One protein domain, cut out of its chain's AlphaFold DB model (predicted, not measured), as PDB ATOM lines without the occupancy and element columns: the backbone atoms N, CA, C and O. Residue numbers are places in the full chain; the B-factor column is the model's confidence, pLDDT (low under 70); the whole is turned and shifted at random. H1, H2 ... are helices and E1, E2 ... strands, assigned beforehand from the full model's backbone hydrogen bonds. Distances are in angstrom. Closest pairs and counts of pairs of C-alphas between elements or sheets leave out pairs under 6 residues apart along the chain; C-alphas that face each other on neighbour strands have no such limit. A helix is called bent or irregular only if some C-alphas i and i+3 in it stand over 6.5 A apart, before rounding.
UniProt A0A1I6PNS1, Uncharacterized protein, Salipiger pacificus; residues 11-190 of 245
ATOM      1  N   ILE A  11     -33.732 -54.529   5.402       75.38
ATOM      2  CA  ILE A  11     -33.493 -54.819   6.820       75.38
ATOM      3  C   ILE A  11     -34.700 -54.326   7.610       75.38
ATOM      4  O   ILE A  11     -35.213 -53.236   7.349       75.38
ATOM      5  N   ARG A  12     -35.162 -55.132   8.567       79.75
ATOM      6  CA  ARG A  12     -36.182 -54.726   9.537       79.75
ATOM      7  C   ARG A  12     -35.544 -54.618  10.914       79.75
ATOM      8  O   ARG A  12     -34.970 -55.589  11.392       79.75
ATOM      9  N   ILE A  13     -35.660 -53.449  11.532       75.38
ATOM     10  CA  ILE A  13     -35.235 -53.184  12.910       75.38
ATOM     11  C   ILE A  13     -36.507 -52.796  13.662       75.38
ATOM     12  O   ILE A  13     -36.952 -51.654  13.591       75.38
ATOM     13  N   GLY A  14     -37.143 -53.771  14.314       76.88
ATOM     14  CA  GLY A  14     -38.444 -53.577  14.958       76.88
ATOM     15  C   GLY A  14     -39.505 -53.203  13.920       76.88
ATOM     16  O   GLY A  14     -39.713 -53.936  12.947       76.88
ATOM     17  N   ASP A  15     -40.126 -52.038  14.101       75.94
ATOM     18  CA  ASP A  15     -41.120 -51.492  13.168       75.94
ATOM     19  C   ASP A  15     -40.495 -50.701  12.003       75.94
ATOM     20  O   ASP A  15     -41.186 -50.383  11.033       75.94
ATOM     21  N   ALA A  16     -39.190 -50.406  12.049       71.75
ATOM     22  CA  ALA A  16     -38.492 -49.706  10.976       71.75
ATOM     23  C   ALA A  16     -38.111 -50.668   9.838       71.75
ATOM     24  O   ALA A  16     -37.414 -51.663  10.048       71.75
ATOM     25  N   GLU A  17     -38.536 -50.352   8.611       79.81
ATOM     26  CA  GLU A  17     -38.135 -51.058   7.390       79.81
ATOM     27  C   GLU A  17     -37.174 -50.194   6.571       79.81
ATOM     28  O   GLU A  17     -37.500 -49.078   6.166       79.81
ATOM     29  N   ILE A  18     -35.994 -50.736   6.285       70.69
ATOM     30  CA  ILE A  18     -34.937 -50.052   5.549       70.69
ATOM     31  C   ILE A  18     -34.700 -50.792   4.247       70.69
ATOM     32  O   ILE A  18     -34.249 -51.936   4.245       70.69
ATOM     33  N   ARG A  19     -34.980 -50.119   3.129       74.19
ATOM     34  CA  ARG A  19     -34.689 -50.605   1.776       74.19
ATOM     35  C   ARG A  19     -33.583 -49.764   1.175       74.19
ATOM     36  O   ARG A  19     -33.820 -48.624   0.786       74.19
ATOM     37  N   LEU A  20     -32.386 -50.328   1.068       67.12
ATOM     38  CA  LEU A  20     -31.237 -49.604   0.530       67.12
ATOM     39  C   LEU A  20     -30.573 -50.412  -0.570       67.12
ATOM     40  O   LEU A  20     -30.221 -51.574  -0.391       67.12
ATOM     41  N   SER A  21     -30.375 -49.788  -1.730       75.50
ATOM     42  CA  SER A  21     -29.490 -50.366  -2.737       75.50
ATOM     43  C   SER A  21     -28.056 -50.282  -2.228       75.50
ATOM     44  O   SER A  21     -27.590 -49.207  -1.864       75.50
ATOM     45  N   ARG A  22     -27.326 -51.402  -2.276       70.94
ATOM     46  CA  ARG A  22     -25.904 -51.473  -1.884       70.94
ATOM     47  C   ARG A  22     -24.977 -50.617  -2.755       70.94
ATOM     48  O   ARG A  22     -23.784 -50.592  -2.500       70.94
ATOM     49  N   ARG A  23     -25.484 -50.034  -3.850       80.69
ATOM     50  CA  ARG A  23     -24.694 -49.265  -4.826       80.69
ATOM     51  C   ARG A  23     -25.346 -47.946  -5.245       80.69
ATOM     52  O   ARG A  23     -25.154 -47.504  -6.379       80.69
ATOM     53  N   LEU A  24     -26.207 -47.377  -4.403       83.50
ATOM     54  CA  LEU A  24     -27.018 -46.219  -4.775       83.50
ATOM     55  C   LEU A  24     -26.148 -45.004  -5.127       83.50
ATOM     56  O   LEU A  24     -26.292 -44.446  -6.217       83.50
ATOM     57  N   ALA A  25     -25.230 -44.618  -4.240       89.12
ATOM     58  CA  ALA A  25     -24.456 -43.393  -4.385       89.12
ATOM     59  C   ALA A  25     -23.501 -43.491  -5.577       89.12
ATOM     60  O   ALA A  25     -23.436 -42.579  -6.408       89.12
ATOM     61  N   SER A  26     -22.810 -44.625  -5.738       90.19
ATOM     62  CA  SER A  26     -21.882 -44.779  -6.859       90.19
ATOM     63  C   SER A  26     -22.601 -44.859  -8.207       90.19
ATOM     64  O   SER A  26     -22.081 -44.324  -9.193       90.19
ATOM     65  N   GLN A  27     -23.779 -45.490  -8.292       90.19
ATOM     66  CA  GLN A  27     -24.575 -45.527  -9.526       90.19
ATOM     67  C   GLN A  27     -25.087 -44.140  -9.905       90.19
ATOM     68  O   GLN A  27     -24.947 -43.742 -11.063       90.19
ATOM     69  N   VAL A  28     -25.617 -43.388  -8.938       89.38
ATOM     70  CA  VAL A  28     -26.048 -42.002  -9.148       89.38
ATOM     71  C   VAL A  28     -24.876 -41.156  -9.655       89.38
ATOM     72  O   VAL A  28     -25.001 -40.522 -10.701       89.38
ATOM     73  N   ALA A  29     -23.705 -41.238  -9.013       91.12
ATOM     74  CA  ALA A  29     -22.502 -40.536  -9.462       91.12
ATOM     75  C   ALA A  29     -22.068 -40.947 -10.885       91.12
ATOM     76  O   ALA A  29     -21.668 -40.106 -11.687       91.12
ATOM     77  N   PHE A  30     -22.174 -42.231 -11.242       91.81
ATOM     78  CA  PHE A  30     -21.851 -42.712 -12.591       91.81
ATOM     79  C   PHE A  30     -22.785 -42.137 -13.659       91.81
ATOM     80  O   PHE A  30     -22.321 -41.652 -14.693       91.81
ATOM     81  N   HIS A  31     -24.094 -42.170 -13.415       90.75
ATOM     82  CA  HIS A  31     -25.071 -41.619 -14.349       90.75
ATOM     83  C   HIS A  31     -24.957 -40.097 -14.461       90.75
ATOM     84  O   HIS A  31     -25.070 -39.566 -15.567       90.75
ATOM     85  N   ALA A  32     -24.661 -39.419 -13.352       92.38
ATOM     86  CA  ALA A  32     -24.408 -37.986 -13.321       92.38
ATOM     87  C   ALA A  32     -23.218 -37.591 -14.200       92.38
ATOM     88  O   ALA A  32     -23.353 -36.669 -14.993       92.38
ATOM     89  N   ILE A  33     -22.102 -38.335 -14.169       93.25
ATOM     90  CA  ILE A  33     -20.956 -38.077 -15.064       93.25
ATOM     91  C   ILE A  33     -21.403 -38.087 -16.531       93.25
ATOM     92  O   ILE A  33     -21.091 -37.162 -17.279       93.25
ATOM     93  N   GLY A  34     -22.160 -39.107 -16.942       89.75
ATOM     94  CA  GLY A  34     -22.673 -39.195 -18.310       89.75
ATOM     95  C   GLY A  34     -23.648 -38.064 -18.658       89.75
ATOM     96  O   GLY A  34     -23.616 -37.547 -19.773       89.75
ATOM     97  N   ALA A  35     -24.499 -37.651 -17.715       91.62
ATOM     98  CA  ALA A  35     -25.407 -36.521 -17.898       91.62
ATOM     99  C   ALA A  35     -24.645 -35.197 -18.059       91.62
ATOM    100  O   ALA A  35     -24.861 -34.497 -19.045       91.62
ATOM    101  N   THR A  36     -23.689 -34.904 -17.177       93.56
ATOM    102  CA  THR A  36     -22.868 -33.688 -17.235       93.56
ATOM    103  C   THR A  36     -22.020 -33.631 -18.507       93.56
ATOM    104  O   THR A  36     -21.905 -32.574 -19.119       93.56
ATOM    105  N   GLN A  37     -21.492 -34.761 -18.986       91.12
ATOM    106  CA  GLN A  37     -20.779 -34.825 -20.272       91.12
ATOM    107  C   GLN A  37     -21.682 -34.527 -21.482       91.12
ATOM    108  O   GLN A  37     -21.230 -33.917 -22.456       91.12
ATOM    109  N   ARG A  38     -22.958 -34.934 -21.432       91.69
ATOM    110  CA  ARG A  38     -23.945 -34.551 -22.453       91.69
ATOM    111  C   ARG A  38     -24.229 -33.055 -22.399       91.69
ATOM    112  O   ARG A  38     -24.093 -32.406 -23.427       91.69
ATOM    113  N   LEU A  39     -24.454 -32.498 -21.208       92.12
ATOM    114  CA  LEU A  39     -24.625 -31.052 -21.027       92.12
ATOM    115  C   LEU A  39     -23.412 -30.262 -21.536       92.12
ATOM    116  O   LEU A  39     -23.583 -29.247 -22.197       92.12
ATOM    117  N   ALA A  40     -22.185 -30.746 -21.316       89.75
ATOM    118  CA  ALA A  40     -20.974 -30.129 -21.863       89.75
ATOM    119  C   ALA A  40     -20.959 -30.110 -23.402       89.75
ATOM    120  O   ALA A  40     -20.431 -29.177 -24.010       89.75
ATOM    121  N   SER A  41     -21.522 -31.143 -24.035       89.19
ATOM    122  CA  SER A  41     -21.656 -31.229 -25.492       89.19
ATOM    123  C   SER A  41     -22.749 -30.287 -25.993       89.19
ATOM    124  O   SER A  41     -22.497 -29.509 -26.911       89.19
ATOM    125  N   ASP A  42     -23.907 -30.280 -25.335       90.06
ATOM    126  CA  ASP A  42     -25.034 -29.398 -25.652       90.06
ATOM    127  C   ASP A  42     -24.651 -27.927 -25.477       90.06
ATOM    128  O   ASP A  42     -24.964 -27.090 -26.324       90.06
ATOM    129  N   LEU A  43     -23.865 -27.613 -24.443       89.38
ATOM    130  CA  LEU A  43     -23.307 -26.288 -24.194       89.38
ATOM    131  C   LEU A  43     -22.478 -25.761 -25.360       89.38
ATOM    132  O   LEU A  43     -22.342 -24.548 -25.466       89.38
ATOM    133  N   ARG A  44     -21.928 -26.602 -26.242       87.88
ATOM    134  CA  ARG A  44     -21.169 -26.137 -27.418       87.88
ATOM    135  C   ARG A  44     -22.078 -25.602 -28.520       87.88
ATOM    136  O   ARG A  44     -21.652 -24.740 -29.284       87.88
ATOM    137  N   THR A  45     -23.311 -26.095 -28.597       87.50
ATOM    138  CA  THR A  45     -24.225 -25.855 -29.723       87.50
ATOM    139  C   THR A  45     -25.521 -25.153 -29.332       87.50
ATOM    140  O   THR A  45     -26.201 -24.634 -30.213       87.50
ATOM    141  N   CYS A  46     -25.874 -25.102 -28.044       84.50
ATOM    142  CA  CYS A  46     -27.126 -24.512 -27.567       84.50
ATOM    143  C   CYS A  46     -27.210 -23.003 -27.843       84.50
ATOM    144  O   CYS A  46     -26.206 -22.343 -28.102       84.50
ATOM    145  N   GLU A  47     -28.395 -22.410 -27.780       84.94
ATOM    146  CA  GLU A  47     -28.534 -20.960 -27.944       84.94
ATOM    147  C   GLU A  47     -27.907 -20.189 -26.770       84.94
ATOM    148  O   GLU A  47     -27.930 -20.644 -25.628       84.94
ATOM    149  N   VAL A  48     -27.386 -18.979 -27.026       77.94
ATOM    150  CA  VAL A  48     -26.714 -18.150 -25.998       77.94
ATOM    151  C   VAL A  48     -27.616 -17.884 -24.787       77.94
ATOM    152  O   VAL A  48     -27.133 -17.860 -23.658       77.94
ATOM    153  N   GLY A  49     -28.927 -17.728 -25.005       77.69
ATOM    154  CA  GLY A  49     -29.902 -17.508 -23.933       77.69
ATOM    155  C   GLY A  49     -30.082 -18.697 -22.982       77.69
ATOM    156  O   GLY A  49     -30.603 -18.510 -21.889       77.69
ATOM    157  N   VAL A  50     -29.630 -19.893 -23.371       85.50
ATOM    158  CA  VAL A  50     -29.795 -21.140 -22.606       85.50
ATOM    159  C   VAL A  50     -28.495 -21.555 -21.903       85.50
ATOM    160  O   VAL A  50     -28.535 -22.332 -20.957       85.50
ATOM    161  N   VAL A  51     -27.345 -20.977 -22.280       88.06
ATOM    162  CA  VAL A  51     -26.014 -21.324 -21.738       88.06
ATOM    163  C   VAL A  51     -25.968 -21.299 -20.211       88.06
ATOM    164  O   VAL A  51     -25.443 -22.233 -19.611       88.06
ATOM    165  N   LEU A  52     -26.512 -20.253 -19.579       86.88
ATOM    166  CA  LEU A  52     -26.490 -20.143 -18.118       86.88
ATOM    167  C   LEU A  52     -27.366 -21.218 -17.467       86.88
ATOM    168  O   LEU A  52     -26.904 -21.883 -16.557       86.88
ATOM    169  N   ALA A  53     -28.570 -21.460 -17.990       89.06
ATOM    170  CA  ALA A  53     -29.460 -22.494 -17.464       89.06
ATOM    171  C   ALA A  53     -28.848 -23.901 -17.586       89.06
ATOM    172  O   ALA A  53     -28.925 -24.692 -16.652       89.06
ATOM    173  N   THR A  54     -28.186 -24.208 -18.706       90.75
ATOM    174  CA  THR A  54     -27.481 -25.489 -18.888       90.75
ATOM    175  C   THR A  54     -26.257 -25.607 -17.969       90.75
ATOM    176  O   THR A  54     -25.931 -26.698 -17.506       90.75
ATOM    177  N   LEU A  55     -25.570 -24.494 -17.682       92.12
ATOM    178  CA  LEU A  55     -24.478 -24.465 -16.709       92.12
ATOM    179  C   LEU A  55     -24.994 -24.674 -15.276       92.12
ATOM    180  O   LEU A  55     -24.419 -25.476 -14.540       92.12
ATOM    181  N   ASP A  56     -26.087 -24.002 -14.910       92.56
ATOM    182  CA  ASP A  56     -26.770 -24.163 -13.625       92.56
ATOM    183  C   ASP A  56     -27.211 -25.622 -13.437       92.56
ATOM    184  O   ASP A  56     -27.013 -26.196 -12.371       92.56
ATOM    185  N   GLU A  57     -27.736 -26.263 -14.487       94.06
ATOM    186  CA  GLU A  57     -28.101 -27.682 -14.468       94.06
ATOM    187  C   GLU A  57     -26.883 -28.586 -14.217       94.06
ATOM    188  O   GLU A  57     -26.939 -29.481 -13.372       94.06
ATOM    189  N   ALA A  58     -25.753 -28.332 -14.884       93.25
ATOM    190  CA  ALA A  58     -24.535 -29.124 -14.705       93.25
ATOM    191  C   ALA A  58     -23.995 -29.064 -13.263       93.25
ATOM    192  O   ALA A  58     -23.629 -30.097 -12.695       93.25
ATOM    193  N   HIS A  59     -23.967 -27.873 -12.654       93.31
ATOM    194  CA  HIS A  59     -23.542 -27.696 -11.257       93.31
ATOM    195  C   HIS A  59     -24.617 -28.136 -10.257       93.31
ATOM    196  O   HIS A  59     -24.290 -28.647  -9.186       93.31
ATOM    197  N   GLY A  60     -25.894 -28.031 -10.620       92.69
ATOM    198  CA  GLY A  60     -27.009 -28.575  -9.850       92.69
ATOM    199  C   GLY A  60     -26.950 -30.100  -9.742       92.69
ATOM    200  O   GLY A  60     -27.182 -30.649  -8.663       92.69
ATOM    201  N   ILE A  61     -26.560 -30.792 -10.820       92.44
ATOM    202  CA  ILE A  61     -26.287 -32.237 -10.795       92.44
ATOM    203  C   ILE A  61     -25.156 -32.541  -9.807       92.44
ATOM    204  O   ILE A  61     -25.329 -33.411  -8.957       92.44
ATOM    205  N   LEU A  62     -24.031 -31.819  -9.876       92.56
ATOM    206  CA  LEU A  62     -22.903 -32.006  -8.954       92.56
ATOM    207  C   LEU A  62     -23.342 -31.868  -7.486       92.56
ATOM    208  O   LEU A  62     -23.085 -32.763  -6.681       92.56
ATOM    209  N   ALA A  63     -24.065 -30.792  -7.157       92.62
ATOM    210  CA  ALA A  63     -24.594 -30.559  -5.813       92.62
ATOM    211  C   ALA A  63     -25.573 -31.659  -5.366       92.62
ATOM    212  O   ALA A  63     -25.499 -32.137  -4.234       92.62
ATOM    213  N   SER A  64     -26.453 -32.111  -6.265       91.62
ATOM    214  CA  SER A  64     -27.410 -33.188  -5.979       91.62
ATOM    215  C   SER A  64     -26.705 -34.510  -5.672       91.62
ATOM    216  O   SER A  64     -27.084 -35.205  -4.733       91.62
ATOM    217  N   VAL A  65     -25.651 -34.852  -6.423       92.12
ATOM    218  CA  VAL A  65     -24.850 -36.056  -6.151       92.12
ATOM    219  C   VAL A  65     -24.124 -35.945  -4.812       92.12
ATOM    220  O   VAL A  65     -24.130 -36.914  -4.056       92.12
ATOM    221  N   GLY A  66     -23.549 -34.778  -4.497       92.19
ATOM    222  CA  GLY A  66     -22.942 -34.519  -3.187       92.19
ATOM    223  C   GLY A  66     -23.932 -34.764  -2.046       92.19
ATOM    224  O   GLY A  66     -23.647 -35.540  -1.140       92.19
ATOM    225  N   SER A  67     -25.151 -34.229  -2.165       93.38
ATOM    226  CA  SER A  67     -26.210 -34.444  -1.173       93.38
ATOM    227  C   SER A  67     -26.589 -35.923  -1.003       93.38
ATOM    228  O   SER A  67     -26.761 -36.377   0.126       93.38
ATOM    229  N   VAL A  68     -26.676 -36.697  -2.091       90.06
ATOM    230  CA  VAL A  68     -26.947 -38.147  -2.020       90.06
ATOM    231  C   VAL A  68     -25.815 -38.895  -1.312       90.06
ATOM    232  O   VAL A  68     -26.083 -39.804  -0.521       90.06
ATOM    233  N   ILE A  69     -24.557 -38.525  -1.571       92.06
ATOM    234  CA  ILE A  69     -23.388 -39.104  -0.893       92.06
ATOM    235  C   ILE A  69     -23.439 -38.795   0.606       92.06
ATOM    236  O   ILE A  69     -23.272 -39.708   1.411       92.06
ATOM    237  N   ASP A  70     -23.737 -37.553   0.986       93.38
ATOM    238  CA  ASP A  70     -23.826 -37.149   2.391       93.38
ATOM    239  C   ASP A  70     -24.968 -37.869   3.119       93.38
ATOM    240  O   ASP A  70     -24.766 -38.423   4.196       93.38
ATOM    241  N   GLN A  71     -26.150 -37.961   2.502       90.88
ATOM    242  CA  GLN A  71     -27.277 -38.723   3.053       90.88
ATOM    243  C   GLN A  71     -26.936 -40.208   3.225       90.88
ATOM    244  O   GLN A  71     -27.271 -40.811   4.243       90.88
ATOM    245  N   THR A  72     -26.237 -40.798   2.252       91.19
ATOM    246  CA  THR A  72     -25.806 -42.201   2.323       91.19
ATOM    247  C   THR A  72     -24.775 -42.409   3.441       91.19
ATOM    248  O   THR A  72     -24.810 -43.434   4.123       91.19
ATOM    249  N   ALA A  73     -23.892 -41.432   3.678       92.62
ATOM    250  CA  ALA A  73     -22.941 -41.453   4.788       92.62
ATOM    251  C   ALA A  73     -23.645 -41.373   6.147       92.62
ATOM    252  O   ALA A  73     -23.343 -42.186   7.018       92.62
ATOM    253  N   THR A  74     -24.637 -40.490   6.294       91.62
ATOM    254  CA  THR A  74     -25.458 -40.406   7.511       91.62
ATOM    255  C   THR A  74     -26.131 -41.741   7.824       91.62
ATOM    256  O   THR A  74     -26.047 -42.217   8.950       91.62
ATOM    257  N   ILE A  75     -26.733 -42.392   6.824       89.94
ATOM    258  CA  ILE A  75     -27.391 -43.694   7.004       89.94
ATOM    259  C   ILE A  75     -26.389 -44.778   7.430       89.94
ATOM    260  O   ILE A  75     -26.686 -45.588   8.306       89.94
ATOM    261  N   ARG A  76     -25.194 -44.807   6.826       91.81
ATOM    262  CA  ARG A  76     -24.120 -45.726   7.237       91.81
ATOM    263  C   ARG A  76     -23.737 -45.501   8.700       91.81
ATOM    264  O   ARG A  76     -23.611 -46.473   9.440       91.81
ATOM    265  N   ASP A  77     -23.538 -44.252   9.105       92.31
ATOM    266  CA  ASP A  77     -23.119 -43.915  10.469       92.31
ATOM    267  C   ASP A  77     -24.208 -44.275  11.487       92.31
ATOM    268  O   ASP A  77     -23.916 -44.815  12.552       92.31
ATOM    269  N   GLU A  78     -25.474 -44.095  11.115       91.88
ATOM    270  CA  GLU A  78     -26.623 -44.531  11.905       91.88
ATOM    271  C   GLU A  78     -26.668 -46.062  12.060       91.88
ATOM    272  O   GLU A  78     -26.914 -46.565  13.154       91.88
ATOM    273  N   LEU A  79     -26.365 -46.828  11.003       91.62
ATOM    274  CA  LEU A  79     -26.268 -48.295  11.079       91.62
ATOM    275  C   LEU A  79     -25.122 -48.744  11.997       91.62
ATOM    276  O   LEU A  79     -25.273 -49.710  12.742       91.62
ATOM    277  N   LEU A  80     -23.987 -48.039  11.987       91.88
ATOM    278  CA  LEU A  80     -22.886 -48.311  12.917       91.88
ATOM    279  C   LEU A  80     -23.286 -48.016  14.368       91.88
ATOM    280  O   LEU A  80     -22.937 -48.785  15.262       91.88
ATOM    281  N   ALA A  81     -24.044 -46.944  14.608       92.31
ATOM    282  CA  ALA A  81     -24.580 -46.636  15.931       92.31
ATOM    283  C   ALA A  81     -25.585 -47.703  16.407       92.31
ATOM    284  O   ALA A  81     -25.549 -48.101  17.570       92.31
ATOM    285  N   VAL A  82     -26.419 -48.238  15.508       91.69
ATOM    286  CA  VAL A  82     -27.304 -49.379  15.805       91.69
ATOM    287  C   VAL A  82     -26.506 -50.630  16.176       91.69
ATOM    288  O   VAL A  82     -26.830 -51.270  17.172       91.69
ATOM    289  N   ASP A  83     -25.457 -50.985  15.427       92.62
ATOM    290  CA  ASP A  83     -24.603 -52.135  15.774       92.62
ATOM    291  C   ASP A  83     -23.946 -51.956  17.151       92.62
ATOM    292  O   ASP A  83     -23.940 -52.882  17.963       92.62
ATOM    293  N   GLN A  84     -23.451 -50.753  17.467       91.88
ATOM    294  CA  GLN A  84     -22.889 -50.450  18.788       91.88
ATOM    295  C   GLN A  84     -23.931 -50.576  19.904       91.88
ATOM    296  O   GLN A  84     -23.644 -51.168  20.948       91.88
ATOM    297  N   LEU A  85     -25.152 -50.094  19.669       92.75
ATOM    298  CA  LEU A  85     -26.243 -50.199  20.627       92.75
ATOM    299  C   LEU A  85     -26.626 -51.658  20.884       92.75
ATOM    300  O   LEU A  85     -26.677 -52.081  22.033       92.75
ATOM    301  N   LEU A  86     -26.838 -52.445  19.828       90.00
ATOM    302  CA  LEU A  86     -27.244 -53.846  19.956       90.00
ATOM    303  C   LEU A  86     -26.141 -54.717  20.578       90.00
ATOM    304  O   LEU A  86     -26.444 -55.638  21.333       90.00
ATOM    305  N   SER A  87     -24.867 -54.422  20.296       88.56
ATOM    306  CA  SER A  87     -23.732 -55.222  20.778       88.56
ATOM    307  C   SER A  87     -23.212 -54.817  22.159       88.56
ATOM    308  O   SER A  87     -22.729 -55.671  22.902       88.56
ATOM    309  N   ARG A  88     -23.267 -53.527  22.509       88.06
ATOM    310  CA  ARG A  88     -22.619 -52.974  23.715       88.06
ATOM    311  C   ARG A  88     -23.555 -52.166  24.607       88.06
ATOM    312  O   ARG A  88     -23.146 -51.809  25.707       88.06
ATOM    313  N   GLY A  89     -24.773 -51.859  24.161       87.06
ATOM    314  CA  GLY A  89     -25.692 -50.981  24.888       87.06
ATOM    315  C   GLY A  89     -25.264 -49.515  24.905       87.06
ATOM    316  O   GLY A  89     -25.710 -48.758  25.760       87.06
ATOM    317  N   ILE A  90     -24.367 -49.119  24.000       85.44
ATOM    318  CA  ILE A  90     -23.806 -47.770  23.935       85.44
ATOM    319  C   ILE A  90     -24.075 -47.226  22.543       85.44
ATOM    320  O   ILE A  90     -23.746 -47.877  21.556       85.44
ATOM    321  N   HIS A  91     -24.620 -46.019  22.467       81.00
ATOM    322  CA  HIS A  91     -24.587 -45.230  21.245       81.00
ATOM    323  C   HIS A  91     -24.527 -43.745  21.595       81.00
ATOM    324  O   HIS A  91     -25.081 -43.309  22.605       81.00
ATOM    325  N   GLU A  92     -23.831 -42.981  20.763       71.00
ATOM    326  CA  GLU A  92     -23.764 -41.525  20.841       71.00
ATOM    327  C   GLU A  92     -24.349 -40.977  19.541       71.00
ATOM    328  O   GLU A  92     -23.883 -41.311  18.452       71.00
ATOM    329  N   GLY A  93     -25.407 -40.174  19.629       70.38
ATOM    330  CA  GLY A  93     -26.066 -39.644  18.442       70.38
ATOM    331  C   GLY A  93     -27.380 -38.940  18.744       70.38
ATOM    332  O   GLY A  93     -27.926 -39.037  19.842       70.38
ATOM    333  N   ALA A  94     -27.880 -38.203  17.753       78.06
ATOM    334  CA  ALA A  94     -29.237 -37.680  17.797       78.06
ATOM    335  C   ALA A  94     -30.241 -38.835  17.613       78.06
ATOM    336  O   ALA A  94     -29.977 -39.738  16.816       78.06
ATOM    337  N   PRO A  95     -31.393 -38.809  18.305       81.62
ATOM    338  CA  PRO A  95     -32.397 -39.854  18.172       81.62
ATOM    339  C   PRO A  95     -32.941 -39.904  16.742       81.62
ATOM    340  O   PRO A  95     -33.250 -38.877  16.134       81.62
ATOM    341  N   SER A  96     -33.093 -41.119  16.230       87.38
ATOM    342  CA  SER A  96     -33.673 -41.415  14.924       87.38
ATOM    343  C   SER A  96     -34.657 -42.574  15.038       87.38
ATOM    344  O   SER A  96     -34.638 -43.335  16.005       87.38
ATOM    345  N   THR A  97     -35.508 -42.759  14.029       87.19
ATOM    346  CA  THR A  97     -36.482 -43.859  14.033       87.19
ATOM    347  C   THR A  97     -35.800 -45.230  14.096       87.19
ATOM    348  O   THR A  97     -36.300 -46.131  14.773       87.19
ATOM    349  N   MET A  98     -34.643 -45.394  13.439       87.31
ATOM    350  CA  MET A  98     -33.883 -46.644  13.487       87.31
ATOM    351  C   MET A  98     -33.249 -46.861  14.866       87.31
ATOM    352  O   MET A  98     -33.359 -47.960  15.409       87.31
ATOM    353  N   LEU A  99     -32.644 -45.822  15.452       89.69
ATOM    354  CA  LEU A  99     -32.020 -45.899  16.774       89.69
ATOM    355  C   LEU A  99     -33.047 -46.177  17.870       89.69
ATOM    356  O   LEU A  99     -32.854 -47.107  18.639       89.69
ATOM    357  N   THR A 100     -34.186 -45.484  17.881       89.31
ATOM    358  CA  THR A 100     -35.268 -45.740  18.847       89.31
ATOM    359  C   THR A 100     -35.825 -47.166  18.735       89.31
ATOM    360  O   THR A 100     -36.147 -47.811  19.738       89.31
ATOM    361  N   SER A 101     -35.904 -47.703  17.513       89.00
ATOM    362  CA  SER A 101     -36.304 -49.101  17.309       89.00
ATOM    363  C   SER A 101     -35.248 -50.070  17.854       89.00
ATOM    364  O   SER A 101     -35.587 -51.045  18.524       89.00
ATOM    365  N   ALA A 102     -33.964 -49.780  17.629       89.81
ATOM    366  CA  ALA A 102     -32.854 -50.565  18.160       89.81
ATOM    367  C   ALA A 102     -32.751 -50.489  19.696       89.81
ATOM    368  O   ALA A 102     -32.503 -51.512  20.328       89.81
ATOM    369  N   GLU A 103     -33.020 -49.333  20.311       91.12
ATOM    370  CA  GLU A 103     -33.104 -49.160  21.771       91.12
ATOM    371  C   GLU A 103     -34.193 -50.049  22.365       91.12
ATOM    372  O   GLU A 103     -33.979 -50.717  23.376       91.12
ATOM    373  N   THR A 104     -35.351 -50.108  21.706       90.12
ATOM    374  CA  THR A 104     -36.463 -50.963  22.133       90.12
ATOM    375  C   THR A 104     -36.059 -52.439  22.114       90.12
ATOM    376  O   THR A 104     -36.261 -53.142  23.107       90.12
ATOM    377  N   ILE A 105     -35.433 -52.899  21.026       89.69
ATOM    378  CA  ILE A 105     -34.927 -54.276  20.899       89.69
ATOM    379  C   ILE A 105     -33.859 -54.560  21.958       89.69
ATOM    380  O   ILE A 105     -33.901 -55.595  22.625       89.69
ATOM    381  N   PHE A 106     -32.917 -53.636  22.150       91.31
ATOM    382  CA  PHE A 106     -31.856 -53.772  23.140       91.31
ATOM    383  C   PHE A 106     -32.430 -53.914  24.558       91.31
ATOM    384  O   PHE A 106     -32.096 -54.870  25.265       91.31
ATOM    385  N   CYS A 107     -33.359 -53.041  24.952       91.44
ATOM    386  CA  CYS A 107     -34.050 -53.111  26.240       91.44
ATOM    387  C   CYS A 107     -34.797 -54.442  26.419       91.44
ATOM    388  O   CYS A 107     -34.658 -55.089  27.458       91.44
ATOM    389  N   GLN A 108     -35.537 -54.893  25.402       89.69
ATOM    390  CA  GLN A 108     -36.240 -56.180  25.438       89.69
ATOM    391  C   GLN A 108     -35.270 -57.354  25.609       89.69
ATOM    392  O   GLN A 108     -35.484 -58.202  26.475       89.69
ATOM    393  N   SER A 109     -34.176 -57.377  24.846       90.94
ATOM    394  CA  SER A 109     -33.156 -58.427  24.944       90.94
ATOM    395  C   SER A 109     -32.485 -58.457  26.321       90.94
ATOM    396  O   SER A 109     -32.239 -59.530  26.871       90.94
ATOM    397  N   THR A 110     -32.261 -57.286  26.923       91.12
ATOM    398  CA  THR A 110     -31.675 -57.157  28.261       91.12
ATOM    399  C   THR A 110     -32.628 -57.688  29.330       91.12
ATOM    400  O   THR A 110     -32.208 -58.448  30.201       91.12
ATOM    401  N   CYS A 111     -33.924 -57.371  29.235       92.44
ATOM    402  CA  CYS A 111     -34.950 -57.933  30.115       92.44
ATOM    403  C   CYS A 111     -35.043 -59.462  29.992       92.44
ATOM    404  O   CYS A 111     -35.133 -60.151  31.006       92.44
ATOM    405  N   LEU A 112     -34.984 -60.003  28.770       90.81
ATOM    406  CA  LEU A 112     -35.005 -61.451  28.542       90.81
ATOM    407  C   LEU A 112     -33.782 -62.143  29.155       90.81
ATOM    408  O   LEU A 112     -33.947 -63.131  29.865       90.81
ATOM    409  N   ARG A 113     -32.579 -61.591  28.961       92.19
ATOM    410  CA  ARG A 113     -31.342 -62.113  29.570       92.19
ATOM    411  C   ARG A 113     -31.344 -62.009  31.096       92.19
ATOM    412  O   ARG A 113     -30.797 -62.876  31.766       92.19
ATOM    413  N   ALA A 114     -31.984 -60.988  31.667       92.94
ATOM    414  CA  ALA A 114     -32.146 -60.882  33.117       92.94
ATOM    415  C   ALA A 114     -33.073 -61.974  33.688       92.94
ATOM    416  O   ALA A 114     -32.852 -62.442  34.803       92.94
ATOM    417  N   LEU A 115     -34.098 -62.384  32.931       95.50
ATOM    418  CA  LEU A 115     -35.025 -63.455  33.317       95.50
ATOM    419  C   LEU A 115     -34.448 -64.858  33.066       95.50
ATOM    420  O   LEU A 115     -34.724 -65.777  33.835       95.50
ATOM    421  N   ALA A 116     -33.662 -65.019  32.004       93.56
ATOM    422  CA  ALA A 116     -33.028 -66.268  31.603       93.56
ATOM    423  C   ALA A 116     -31.604 -65.980  31.084       93.56
ATOM    424  O   ALA A 116     -31.442 -65.684  29.901       93.56
ATOM    425  N   PRO A 117     -30.569 -66.063  31.943       91.38
ATOM    426  CA  PRO A 117     -29.194 -65.698  31.577       91.38
ATOM    427  C   PRO A 117     -28.620 -66.472  30.387       91.38
ATOM    428  O   PRO A 117     -27.842 -65.913  29.620       91.38
ATOM    429  N   ASP A 118     -29.048 -67.723  30.209       92.69
ATOM    430  CA  ASP A 118     -28.581 -68.618  29.144       92.69
ATOM    431  C   ASP A 118     -29.488 -68.597  27.897       92.69
ATOM    432  O   ASP A 118     -29.417 -69.499  27.063       92.69
ATOM    433  N   ILE A 119     -30.392 -67.613  27.775       92.19
ATOM    434  CA  ILE A 119     -31.267 -67.512  26.604       92.19
ATOM    435  C   ILE A 119     -30.451 -67.201  25.346       92.19
ATOM    436  O   ILE A 119     -29.745 -66.194  25.267       92.19
ATOM    437  N   ASP A 120     -30.591 -68.064  24.346       90.44
ATOM    438  CA  ASP A 120     -30.062 -67.827  23.009       90.44
ATOM    439  C   ASP A 120     -31.015 -66.912  22.226       90.44
ATOM    440  O   ASP A 120     -32.235 -67.102  22.243       90.44
ATOM    441  N   LEU A 121     -30.460 -65.901  21.555       89.00
ATOM    442  CA  LEU A 121     -31.207 -64.897  20.790       89.00
ATOM    443  C   LEU A 121     -30.657 -64.823  19.354       89.00
ATOM    444  O   LEU A 121     -30.149 -63.775  18.948       89.00
ATOM    445  N   PRO A 122     -30.781 -65.901  18.558       88.62
ATOM    446  CA  PRO A 122     -30.157 -65.994  17.236       88.62
ATOM    447  C   PRO A 122     -30.651 -64.916  16.263       88.62
ATOM    448  O   PRO A 122     -29.901 -64.465  15.399       88.62
ATOM    449  N   ASP A 123     -31.891 -64.448  16.423       86.06
ATOM    450  CA  ASP A 123     -32.447 -63.360  15.613       86.06
ATOM    451  C   ASP A 123     -31.753 -62.014  15.881       86.06
ATOM    452  O   ASP A 123     -31.602 -61.202  14.968       86.06
ATOM    453  N   LEU A 124     -31.302 -61.776  17.119       86.69
ATOM    454  CA  LEU A 124     -30.572 -60.562  17.490       86.69
ATOM    455  C   LEU A 124     -29.155 -60.577  16.908       86.69
ATOM    456  O   LEU A 124     -28.693 -59.561  16.384       86.69
ATOM    457  N   ASP A 125     -28.496 -61.733  16.947       86.69
ATOM    458  CA  ASP A 125     -27.168 -61.913  16.360       86.69
ATOM    459  C   ASP A 125     -27.221 -61.785  14.833       86.69
ATOM    460  O   ASP A 125     -26.441 -61.035  14.241       86.69
ATOM    461  N   ALA A 126     -28.211 -62.423  14.199       88.44
ATOM    462  CA  ALA A 126     -28.460 -62.295  12.767       88.44
ATOM    463  C   ALA A 126     -28.764 -60.843  12.364       88.44
ATOM    464  O   ALA A 126     -28.294 -60.381  11.320       88.44
ATOM    465  N   LEU A 127     -29.517 -60.099  13.182       87.81
ATOM    466  CA  LEU A 127     -29.771 -58.678  12.950       87.81
ATOM    467  C   LEU A 127     -28.474 -57.861  13.016       87.81
ATOM    468  O   LEU A 127     -28.209 -57.070  12.110       87.81
ATOM    469  N   GLY A 128     -27.645 -58.075  14.041       88.00
ATOM    470  CA  GLY A 128     -26.348 -57.408  14.173       88.00
ATOM    471  C   GLY A 128     -25.430 -57.676  12.976       88.00
ATOM    472  O   GLY A 128     -24.837 -56.753  12.415       88.00
ATOM    473  N   GLU A 129     -25.363 -58.925  12.507       90.56
ATOM    474  CA  GLU A 129     -24.615 -59.278  11.295       90.56
ATOM    475  C   GLU A 129     -25.138 -58.565  10.045       90.56
ATOM    476  O   GLU A 129     -24.343 -58.034   9.265       90.56
ATOM    477  N   GLN A 130     -26.459 -58.508   9.857       89.81
ATOM    478  CA  GLN A 130     -27.067 -57.815   8.719       89.81
ATOM    479  C   GLN A 130     -26.774 -56.311   8.739       89.81
ATOM    480  O   GLN A 130     -26.428 -55.747   7.697       89.81
ATOM    481  N   VAL A 131     -26.871 -55.672   9.909       90.69
ATOM    482  CA  VAL A 131     -26.568 -54.246  10.091       90.69
ATOM    483  C   VAL A 131     -25.103 -53.963   9.752       90.69
ATOM    484  O   VAL A 131     -24.831 -53.091   8.924       90.69
ATOM    485  N   ARG A 132     -24.159 -54.746  10.294       91.50
ATOM    486  CA  ARG A 132     -22.724 -54.605   9.984       91.50
ATOM    487  C   ARG A 132     -22.423 -54.816   8.507       91.50
ATOM    488  O   ARG A 132     -21.691 -54.028   7.908       91.50
ATOM    489  N   ALA A 133     -22.997 -55.856   7.905       90.50
ATOM    490  CA  ALA A 133     -22.796 -56.157   6.493       90.50
ATOM    491  C   ALA A 133     -23.321 -55.032   5.588       90.50
ATOM    492  O   ALA A 133     -22.695 -54.708   4.578       90.50
ATOM    493  N   LEU A 134     -24.452 -54.414   5.943       89.81
ATOM    494  CA  LEU A 134     -24.991 -53.287   5.190       89.81
ATOM    495  C   LEU A 134     -24.156 -52.018   5.380       89.81
ATOM    496  O   LEU A 134     -23.850 -51.362   4.388       89.81
ATOM    497  N   ALA A 135     -23.744 -51.700   6.609       91.12
ATOM    498  CA  ALA A 135     -22.876 -50.556   6.881       91.12
ATOM    499  C   ALA A 135     -21.551 -50.657   6.106       91.12
ATOM    500  O   ALA A 135     -21.136 -49.691   5.466       91.12
ATOM    501  N   ALA A 136     -20.934 -51.843   6.083       91.69
ATOM    502  CA  ALA A 136     -19.731 -52.100   5.293       91.69
ATOM    503  C   ALA A 136     -19.978 -51.911   3.786       91.69
ATOM    504  O   ALA A 136     -19.221 -51.214   3.117       91.69
ATOM    505  N   ALA A 137     -21.081 -52.449   3.255       90.81
ATOM    506  CA  ALA A 137     -21.424 -52.278   1.843       90.81
ATOM    507  C   ALA A 137     -21.665 -50.804   1.458       90.81
ATOM    508  O   ALA A 137     -21.303 -50.396   0.355       90.81
ATOM    509  N   LEU A 138     -22.263 -50.005   2.348       91.56
ATOM    510  CA  LEU A 138     -22.427 -48.565   2.133       91.56
ATOM    511  C   LEU A 138     -21.093 -47.820   2.209       91.56
ATOM    512  O   LEU A 138     -20.894 -46.884   1.442       91.56
ATOM    513  N   ALA A 139     -20.175 -48.225   3.090       93.44
ATOM    514  CA  ALA A 139     -18.833 -47.647   3.147       93.44
ATOM    515  C   ALA A 139     -18.085 -47.842   1.818       93.44
ATOM    516  O   ALA A 139     -17.617 -46.862   1.239       93.44
ATOM    517  N   ASP A 140     -18.086 -49.066   1.283       93.69
ATOM    518  CA  ASP A 140     -17.484 -49.371  -0.021       93.69
ATOM    519  C   ASP A 140     -18.127 -48.548  -1.156       93.69
ATOM    520  O   ASP A 140     -17.439 -48.041  -2.048       93.69
ATOM    521  N   ASP A 141     -19.458 -48.398  -1.145       93.19
ATOM    522  CA  ASP A 141     -20.175 -47.600  -2.147       93.19
ATOM    523  C   ASP A 141     -19.821 -46.111  -2.065       93.19
ATOM    524  O   ASP A 141     -19.607 -45.468  -3.097       93.19
ATOM    525  N   LEU A 142     -19.727 -45.571  -0.848       94.31
ATOM    526  CA  LEU A 142     -19.364 -44.181  -0.582       94.31
ATOM    527  C   LEU A 142     -17.949 -43.863  -1.052       94.31
ATOM    528  O   LEU A 142     -17.751 -42.815  -1.664       94.31
ATOM    529  N   ASP A 143     -16.988 -44.756  -0.830       95.00
ATOM    530  CA  ASP A 143     -15.609 -44.559  -1.283       95.00
ATOM    531  C   ASP A 143     -15.538 -44.481  -2.813       95.00
ATOM    532  O   ASP A 143     -14.930 -43.569  -3.386       95.00
ATOM    533  N   VAL A 144     -16.251 -45.378  -3.502       93.50
ATOM    534  CA  VAL A 144     -16.358 -45.340  -4.966       93.50
ATOM    535  C   VAL A 144     -17.094 -44.082  -5.438       93.50
ATOM    536  O   VAL A 144     -16.704 -43.483  -6.445       93.50
ATOM    537  N   ALA A 145     -18.167 -43.679  -4.755       92.06
ATOM    538  CA  ALA A 145     -18.958 -42.505  -5.109       92.06
ATOM    539  C   ALA A 145     -18.166 -41.202  -4.934       92.06
ATOM    540  O   ALA A 145     -18.152 -40.385  -5.853       92.06
ATOM    541  N   ARG A 146     -17.443 -41.042  -3.818       95.06
ATOM    542  CA  ARG A 146     -16.568 -39.892  -3.541       95.06
ATOM    543  C   ARG A 146     -15.438 -39.790  -4.557       95.06
ATOM    544  O   ARG A 146     -15.273 -38.747  -5.176       95.06
ATOM    545  N   GLY A 147     -14.763 -40.904  -4.859       93.50
ATOM    546  CA  GLY A 147     -13.738 -40.923  -5.908       93.50
ATOM    547  C   GLY A 147     -14.271 -40.520  -7.292       93.50
ATOM    548  O   GLY A 147     -13.558 -39.918  -8.097       93.50
ATOM    549  N   ARG A 148     -15.545 -40.817  -7.589       92.81
ATOM    550  CA  ARG A 148     -16.217 -40.360  -8.820       92.81
ATOM    551  C   ARG A 148     -16.603 -38.884  -8.762       92.81
ATOM    552  O   ARG A 148     -16.427 -38.210  -9.779       92.81
ATOM    553  N   LEU A 149     -17.121 -38.420  -7.624       92.44
ATOM    554  CA  LEU A 149     -17.508 -37.032  -7.385       92.44
ATOM    555  C   LEU A 149     -16.300 -36.106  -7.560       92.44
ATOM    556  O   LEU A 149     -16.298 -35.290  -8.480       92.44
ATOM    557  N   ASP A 150     -15.264 -36.318  -6.749       90.12
ATOM    558  CA  ASP A 150     -14.080 -35.455  -6.678       90.12
ATOM    559  C   ASP A 150     -13.237 -35.532  -7.954       90.12
ATOM    560  O   ASP A 150     -12.646 -34.547  -8.386       90.12
ATOM    561  N   GLY A 151     -13.172 -36.714  -8.575       87.62
ATOM    562  CA  GLY A 151     -12.336 -36.934  -9.751       87.62
ATOM    563  C   GLY A 151     -13.009 -36.545 -11.064       87.62
ATOM    564  O   GLY A 151     -12.481 -35.753 -11.837       87.62
ATOM    565  N   LYS A 152     -14.144 -37.175 -11.383       91.44
ATOM    566  CA  LYS A 152     -14.717 -37.129 -12.740       91.44
ATOM    567  C   LYS A 152     -15.885 -36.166 -12.862       91.44
ATOM    568  O   LYS A 152     -16.024 -35.544 -13.912       91.44
ATOM    569  N   LEU A 153     -16.743 -36.091 -11.848       91.69
ATOM    570  CA  LEU A 153     -17.950 -35.273 -11.921       91.69
ATOM    571  C   LEU A 153     -17.636 -33.790 -11.702       91.69
ATOM    572  O   LEU A 153     -18.091 -32.975 -12.501       91.69
ATOM    573  N   ASP A 154     -16.827 -33.453 -10.692       93.62
ATOM    574  CA  ASP A 154     -16.362 -32.076 -10.462       93.62
ATOM    575  C   ASP A 154     -15.615 -31.541 -11.690       93.62
ATOM    576  O   ASP A 154     -15.941 -30.476 -12.215       93.62
ATOM    577  N   GLU A 155     -14.687 -32.328 -12.238       91.75
ATOM    578  CA  GLU A 155     -13.964 -31.952 -13.454       91.75
ATOM    579  C   GLU A 155     -14.908 -31.773 -14.656       91.75
ATOM    580  O   GLU A 155     -14.786 -30.795 -15.393       91.75
ATOM    581  N   ALA A 156     -15.906 -32.646 -14.838       91.56
ATOM    582  CA  ALA A 156     -16.899 -32.482 -15.903       91.56
ATOM    583  C   ALA A 156     -17.735 -31.197 -15.734       91.56
ATOM    584  O   ALA A 156     -17.971 -30.488 -16.714       91.56
ATOM    585  N   ALA A 157     -18.146 -30.854 -14.509       93.50
ATOM    586  CA  ALA A 157     -18.882 -29.619 -14.228       93.50
ATOM    587  C   ALA A 157     -18.016 -28.368 -14.468       93.50
ATOM    588  O   ALA A 157     -18.464 -27.398 -15.082       93.50
ATOM    589  N   ARG A 158     -16.736 -28.404 -14.081       93.56
ATOM    590  CA  ARG A 158     -15.768 -27.337 -14.389       93.56
ATOM    591  C   ARG A 158     -15.528 -27.191 -15.892       93.56
ATOM    592  O   ARG A 158     -15.398 -26.071 -16.390       93.56
ATOM    593  N   GLN A 159     -15.500 -28.294 -16.637       91.62
ATOM    594  CA  GLN A 159     -15.420 -28.258 -18.097       91.62
ATOM    595  C   GLN A 159     -16.655 -27.594 -18.717       91.62
ATOM    596  O   GLN A 159     -16.493 -26.787 -19.636       91.62
ATOM    597  N   CYS A 160     -17.861 -27.832 -18.186       92.69
ATOM    598  CA  CYS A 160     -19.055 -27.074 -18.575       92.69
ATOM    599  C   CYS A 160     -18.851 -25.566 -18.376       92.69
ATOM    600  O   CYS A 160     -19.155 -24.790 -19.284       92.69
ATOM    601  N   THR A 161     -18.258 -25.142 -17.252       92.12
ATOM    602  CA  THR A 161     -17.929 -23.727 -17.005       92.12
ATOM    603  C   THR A 161     -16.973 -23.168 -18.061       92.12
ATOM    604  O   THR A 161     -17.186 -22.068 -18.569       92.12
ATOM    605  N   ALA A 162     -15.933 -23.918 -18.441       90.81
ATOM    606  CA  ALA A 162     -14.992 -23.499 -19.484       90.81
ATOM    607  C   ALA A 162     -15.675 -23.343 -20.855       90.81
ATOM    608  O   ALA A 162     -15.453 -22.348 -21.551       90.81
ATOM    609  N   VAL A 163     -16.550 -24.288 -21.222       90.75
ATOM    610  CA  VAL A 163     -17.342 -24.205 -22.458       90.75
ATOM    611  C   VAL A 163     -18.264 -22.988 -22.411       90.75
ATOM    612  O   VAL A 163     -18.217 -22.172 -23.331       90.75
ATOM    613  N   ALA A 164     -19.023 -22.799 -21.331       89.31
ATOM    614  CA  ALA A 164     -19.905 -21.645 -21.157       89.31
ATOM    615  C   ALA A 164     -19.141 -20.312 -21.256       89.31
ATOM    616  O   ALA A 164     -19.567 -19.405 -21.975       89.31
ATOM    617  N   ALA A 165     -17.974 -20.211 -20.610       88.44
ATOM    618  CA  ALA A 165     -17.128 -19.020 -20.653       88.44
ATOM    619  C   ALA A 165     -16.645 -18.704 -22.076       88.44
ATOM    620  O   ALA A 165     -16.740 -17.557 -22.509       88.44
ATOM    621  N   SER A 166     -16.215 -19.710 -22.844       87.44
ATOM    622  CA  SER A 166     -15.757 -19.512 -24.231       87.44
ATOM    623  C   SER A 166     -16.856 -19.010 -25.178       87.44
ATOM    624  O   SER A 166     -16.563 -18.391 -26.206       87.44
ATOM    625  N   ARG A 167     -18.124 -19.254 -24.822       83.81
ATOM    626  CA  ARG A 167     -19.310 -18.850 -25.588       83.81
ATOM    627  C   ARG A 167     -19.915 -17.525 -25.153       83.81
ATOM    628  O   ARG A 167     -20.794 -17.016 -25.846       83.81
ATOM    629  N   SER A 168     -19.469 -16.967 -24.032       76.88
ATOM    630  CA  SER A 168     -19.925 -15.652 -23.597       76.88
ATOM    631  C   SER A 168     -19.427 -14.578 -24.576       76.88
ATOM    632  O   SER A 168     -18.227 -14.390 -24.779       76.88
ATOM    633  N   ASP A 169     -20.366 -13.927 -25.267       65.50
ATOM    634  CA  ASP A 169     -20.060 -12.944 -26.305       65.50
ATOM    635  C   ASP A 169     -19.664 -11.610 -25.654       65.50
ATOM    636  O   ASP A 169     -20.458 -10.966 -24.965       65.50
ATOM    637  N   THR A 170     -18.421 -11.174 -25.860       54.53
ATOM    638  CA  THR A 170     -17.915  -9.883 -25.368       54.53
ATOM    639  C   THR A 170     -18.253  -8.722 -26.295       54.53
ATOM    640  O   THR A 170     -17.911  -7.575 -25.987       54.53
ATOM    641  N   ARG A 171     -18.956  -8.957 -27.416       51.66
ATOM    642  CA  ARG A 171     -19.398  -7.869 -28.296       51.66
ATOM    643  C   ARG A 171     -20.428  -6.985 -27.589       51.66
ATOM    644  O   ARG A 171     -21.632  -7.225 -27.599       51.66
ATOM    645  N   ARG A 172     -19.887  -5.894 -27.041       47.78
ATOM    646  CA  ARG A 172     -20.427  -4.751 -26.279       47.78
ATOM    647  C   ARG A 172     -21.845  -4.235 -26.601       47.78
ATOM    648  O   ARG A 172     -22.348  -3.430 -25.826       47.78
ATOM    649  N   ASN A 173     -22.501  -4.656 -27.686       41.94
ATOM    650  CA  ASN A 173     -23.633  -3.927 -28.271       41.94
ATOM    651  C   ASN A 173     -24.913  -4.725 -28.563       41.94
ATOM    652  O   ASN A 173     -25.892  -4.106 -28.983       41.94
ATOM    653  N   SER A 174     -24.999  -6.036 -28.322       45.47
ATOM    654  CA  SER A 174     -26.296  -6.714 -28.470       45.47
ATOM    655  C   SER A 174     -27.039  -6.720 -27.125       45.47
ATOM    656  O   SER A 174     -26.675  -7.395 -26.165       45.47
ATOM    657  N   ARG A 175     -28.130  -5.947 -27.028       50.94
ATOM    658  CA  ARG A 175     -29.041  -5.928 -25.860       50.94
ATOM    659  C   ARG A 175     -29.664  -7.302 -25.532       50.94
ATOM    660  O   ARG A 175     -30.404  -7.394 -24.562       50.94
ATOM    661  N   LYS A 176     -29.388  -8.344 -26.327       48.78
ATOM    662  CA  LYS A 176     -30.024  -9.668 -26.267       48.78
ATOM    663  C   LYS A 176     -29.082 -10.831 -25.903       48.78
ATOM    664  O   LYS A 176     -29.597 -11.893 -25.592       48.78
ATOM    665  N   ALA A 177     -27.752 -10.662 -25.896       48.56
ATOM    666  CA  ALA A 177     -26.797 -11.764 -25.660       48.56
ATOM    667  C   ALA A 177     -26.016 -11.637 -24.337       48.56
ATOM    668  O   ALA A 177     -24.819 -11.902 -24.279       48.56
ATOM    669  N   LYS A 178     -26.677 -11.199 -23.263       51.47
ATOM    670  CA  LYS A 178     -26.061 -11.084 -21.935       51.47
ATOM    671  C   LYS A 178     -26.463 -12.266 -21.056       51.47
ATOM    672  O   LYS A 178     -27.268 -12.094 -20.149       51.47
ATOM    673  N   ALA A 179     -25.858 -13.433 -21.255       55.38
ATOM    674  CA  ALA A 179     -25.467 -14.165 -20.054       55.38
ATOM    675  C   ALA A 179     -24.387 -13.275 -19.414       55.38
ATOM    676  O   ALA A 179     -23.373 -13.026 -20.076       55.38
ATOM    677  N   PRO A 180     -24.615 -12.654 -18.239       69.44
ATOM    678  CA  PRO A 180     -23.609 -11.783 -17.655       69.44
ATOM    679  C   PRO A 180     -22.380 -12.655 -17.450       69.44
ATOM    680  O   PRO A 180     -22.449 -13.643 -16.730       69.44
ATOM    681  N   ILE A 181     -21.269 -12.331 -18.105       74.75
ATOM    682  CA  ILE A 181     -20.032 -13.101 -17.960       74.75
ATOM    683  C   ILE A 181     -19.675 -13.285 -16.477       74.75
ATOM    684  O   ILE A 181     -19.268 -14.360 -16.072       74.75
ATOM    685  N   ALA A 182     -19.983 -12.285 -15.644       75.94
ATOM    686  CA  ALA A 182     -19.889 -12.344 -14.190       75.94
ATOM    687  C   ALA A 182     -20.631 -13.537 -13.552       75.94
ATOM    688  O   ALA A 182     -20.113 -14.124 -12.611       75.94
ATOM    689  N   SER A 183     -21.806 -13.919 -14.062       83.06
ATOM    690  CA  SER A 183     -22.569 -15.079 -13.584       83.06
ATOM    691  C   SER A 183     -21.894 -16.399 -13.954       83.06
ATOM    692  O   SER A 183     -21.860 -17.309 -13.139       83.06
ATOM    693  N   ILE A 184     -21.305 -16.494 -15.149       84.19
ATOM    694  CA  ILE A 184     -20.544 -17.685 -15.562       84.19
ATOM    695  C   ILE A 184     -19.251 -17.798 -14.744       84.19
ATOM    696  O   ILE A 184     -18.890 -18.885 -14.311       84.19
ATOM    697  N   LEU A 185     -18.583 -16.672 -14.489       79.81
ATOM    698  CA  LEU A 185     -17.337 -16.604 -13.719       79.81
ATOM    699  C   LEU A 185     -17.517 -16.855 -12.217       79.81
ATOM    700  O   LEU A 185     -16.533 -17.063 -11.512       79.81
ATOM    701  N   ALA A 186     -18.753 -16.818 -11.713       85.12
ATOM    702  CA  ALA A 186     -19.050 -17.207 -10.339       85.12
ATOM    703  C   ALA A 186     -18.901 -18.723 -10.128       85.12
ATOM    704  O   ALA A 186     -18.711 -19.170  -8.997       85.12
ATOM    705  N   TYR A 187     -18.964 -19.512 -11.204       89.00
ATOM    706  CA  TYR A 187     -18.814 -20.956 -11.133       89.00
ATOM    707  C   TYR A 187     -17.344 -21.389 -11.053       89.00
ATOM    708  O   TYR A 187     -16.458 -20.751 -11.630       89.00
ATOM    709  N   PRO A 188     -17.053 -22.522 -10.389       89.50
ATOM    710  CA  PRO A 188     -15.715 -23.090 -10.376       89.50
ATOM    711  C   PRO A 188     -15.203 -23.392 -11.790       89.50
ATOM    712  O   PRO A 188     -15.868 -24.047 -12.598       89.50
ATOM    713  N   HIS A 189     -13.974 -22.954 -12.060       86.69
ATOM    714  CA  HIS A 189     -13.250 -23.230 -13.299       86.69
ATOM    715  C   HIS A 189     -12.213 -24.355 -13.108       86.69
ATOM    716  O   HIS A 189     -11.730 -24.570 -11.980       86.69
ATOM    717  N   PRO A 190     -11.808 -25.038 -14.199       89.25
ATOM    718  CA  PRO A 190     -10.651 -25.930 -14.195       89.25
ATOM    719  C   PRO A 190      -9.408 -25.186 -13.700       89.25
ATOM    720  O   PRO A 190      -9.266 -23.991 -13.959       89.25
TER     721      PRO A 190
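This is residues 11 to 190 of the 245 residues of an uncharacterized protein of Salipiger pacificus (UniProt A0A1I6PNS1). The model is a long, slender rod of helices running side by side along its length: the hairpin of H1 and H2 and the long, bent H4, whose arms H4a and H4b stand at a shallow tilt of 28 degrees. H3 runs alongside the last part of H2 at one end of the rod, where the small hairpin of strands E1 and E2 lies beside H3, and the short H5 packs on H4b at the other end. The printed part has 180 residues with two named strands and five named helices, in the order E1 E2 H1 H2 H3 H4 H5; the sheet, E1 - E2, is antiparallel and the class is mostly helix. The whole is only just extended, close to loose, with a radius of gyration of the C-alphas of 24.1 A and spans of 87 by 24 by 23 A.

E1 is residues 11 to 13, beginning at C-alpha 11 (-33.493, -54.819, 6.820), and E2 is residues 16 to 19. H1, residues 24 to 45, is 32.3 A long, and H2, residues 51 to 88, is 55.5 A long, ending at C-alpha 88 (-22.619, -52.974, 23.715). H3, residues 97 to 115, is 27.5 A long. H4, residues 122 to 167, was assigned as one helix by its hydrogen bonds but is bent, with C-alphas 150 and 153 6.5 A apart; its arms are H4a, residues 122 to 150, 42.0 A, and H4b, residues 153 to 167, 21.4 A. H5, residues 181 to 185, is 6.1 A long and ends at C-alpha 185 (-17.337, -16.604, -13.719).

E1 and E2 form an antiparallel hairpin, with N 11 and O 18 2.9 A apart and N 18 and O 11 2.8 A apart, both within hydrogen-bond range. The closest C-alphas of E1 and H3 are those of Ile 13 and Ser 101, 6.1 A apart. H2, the hub, touches H3 with residues 78 to 86 alone, closest at the C-alphas of Leu 86 and Phe 106, 5.6 A, at a shallow tilt of 8 degrees, the same way. H1, H2, H4a and H4b form a bundle, a set of helices set together lengthwise. H2 touches H4a, closest at the C-alphas of Arg 76 and Ala 135, 5.0 A, at a shallow tilt of 27 degrees, opposite ways. H1 and H2 form a helical hairpin and touch at a shallow tilt of 6 degrees, the closest C-alphas being those of Thr 36 and Ala 58, 5.5 A. H1 touches H4b at the C-alphas of Ala 40 and Cys 160, 4.9 A. H5 touches H4b, closest at the C-alphas of Ala 165 and Ile 184, 6.3 A. H1 and H3 are apart. Every O i to N i+4 pair is within hydrogen-bond range in H2, H3, H4a, H4b and H5, and 16 of 18 are in H1.

The two C-alphas farthest apart are those of Ala 116 and Asn 173, 86.9 A. The printed part has no cut, and the link from H4 to H5, 13 residues, is long. The mean pLDDT of the printed part is 86.0; it is under 70 at residue 20 and residues 169 to 180.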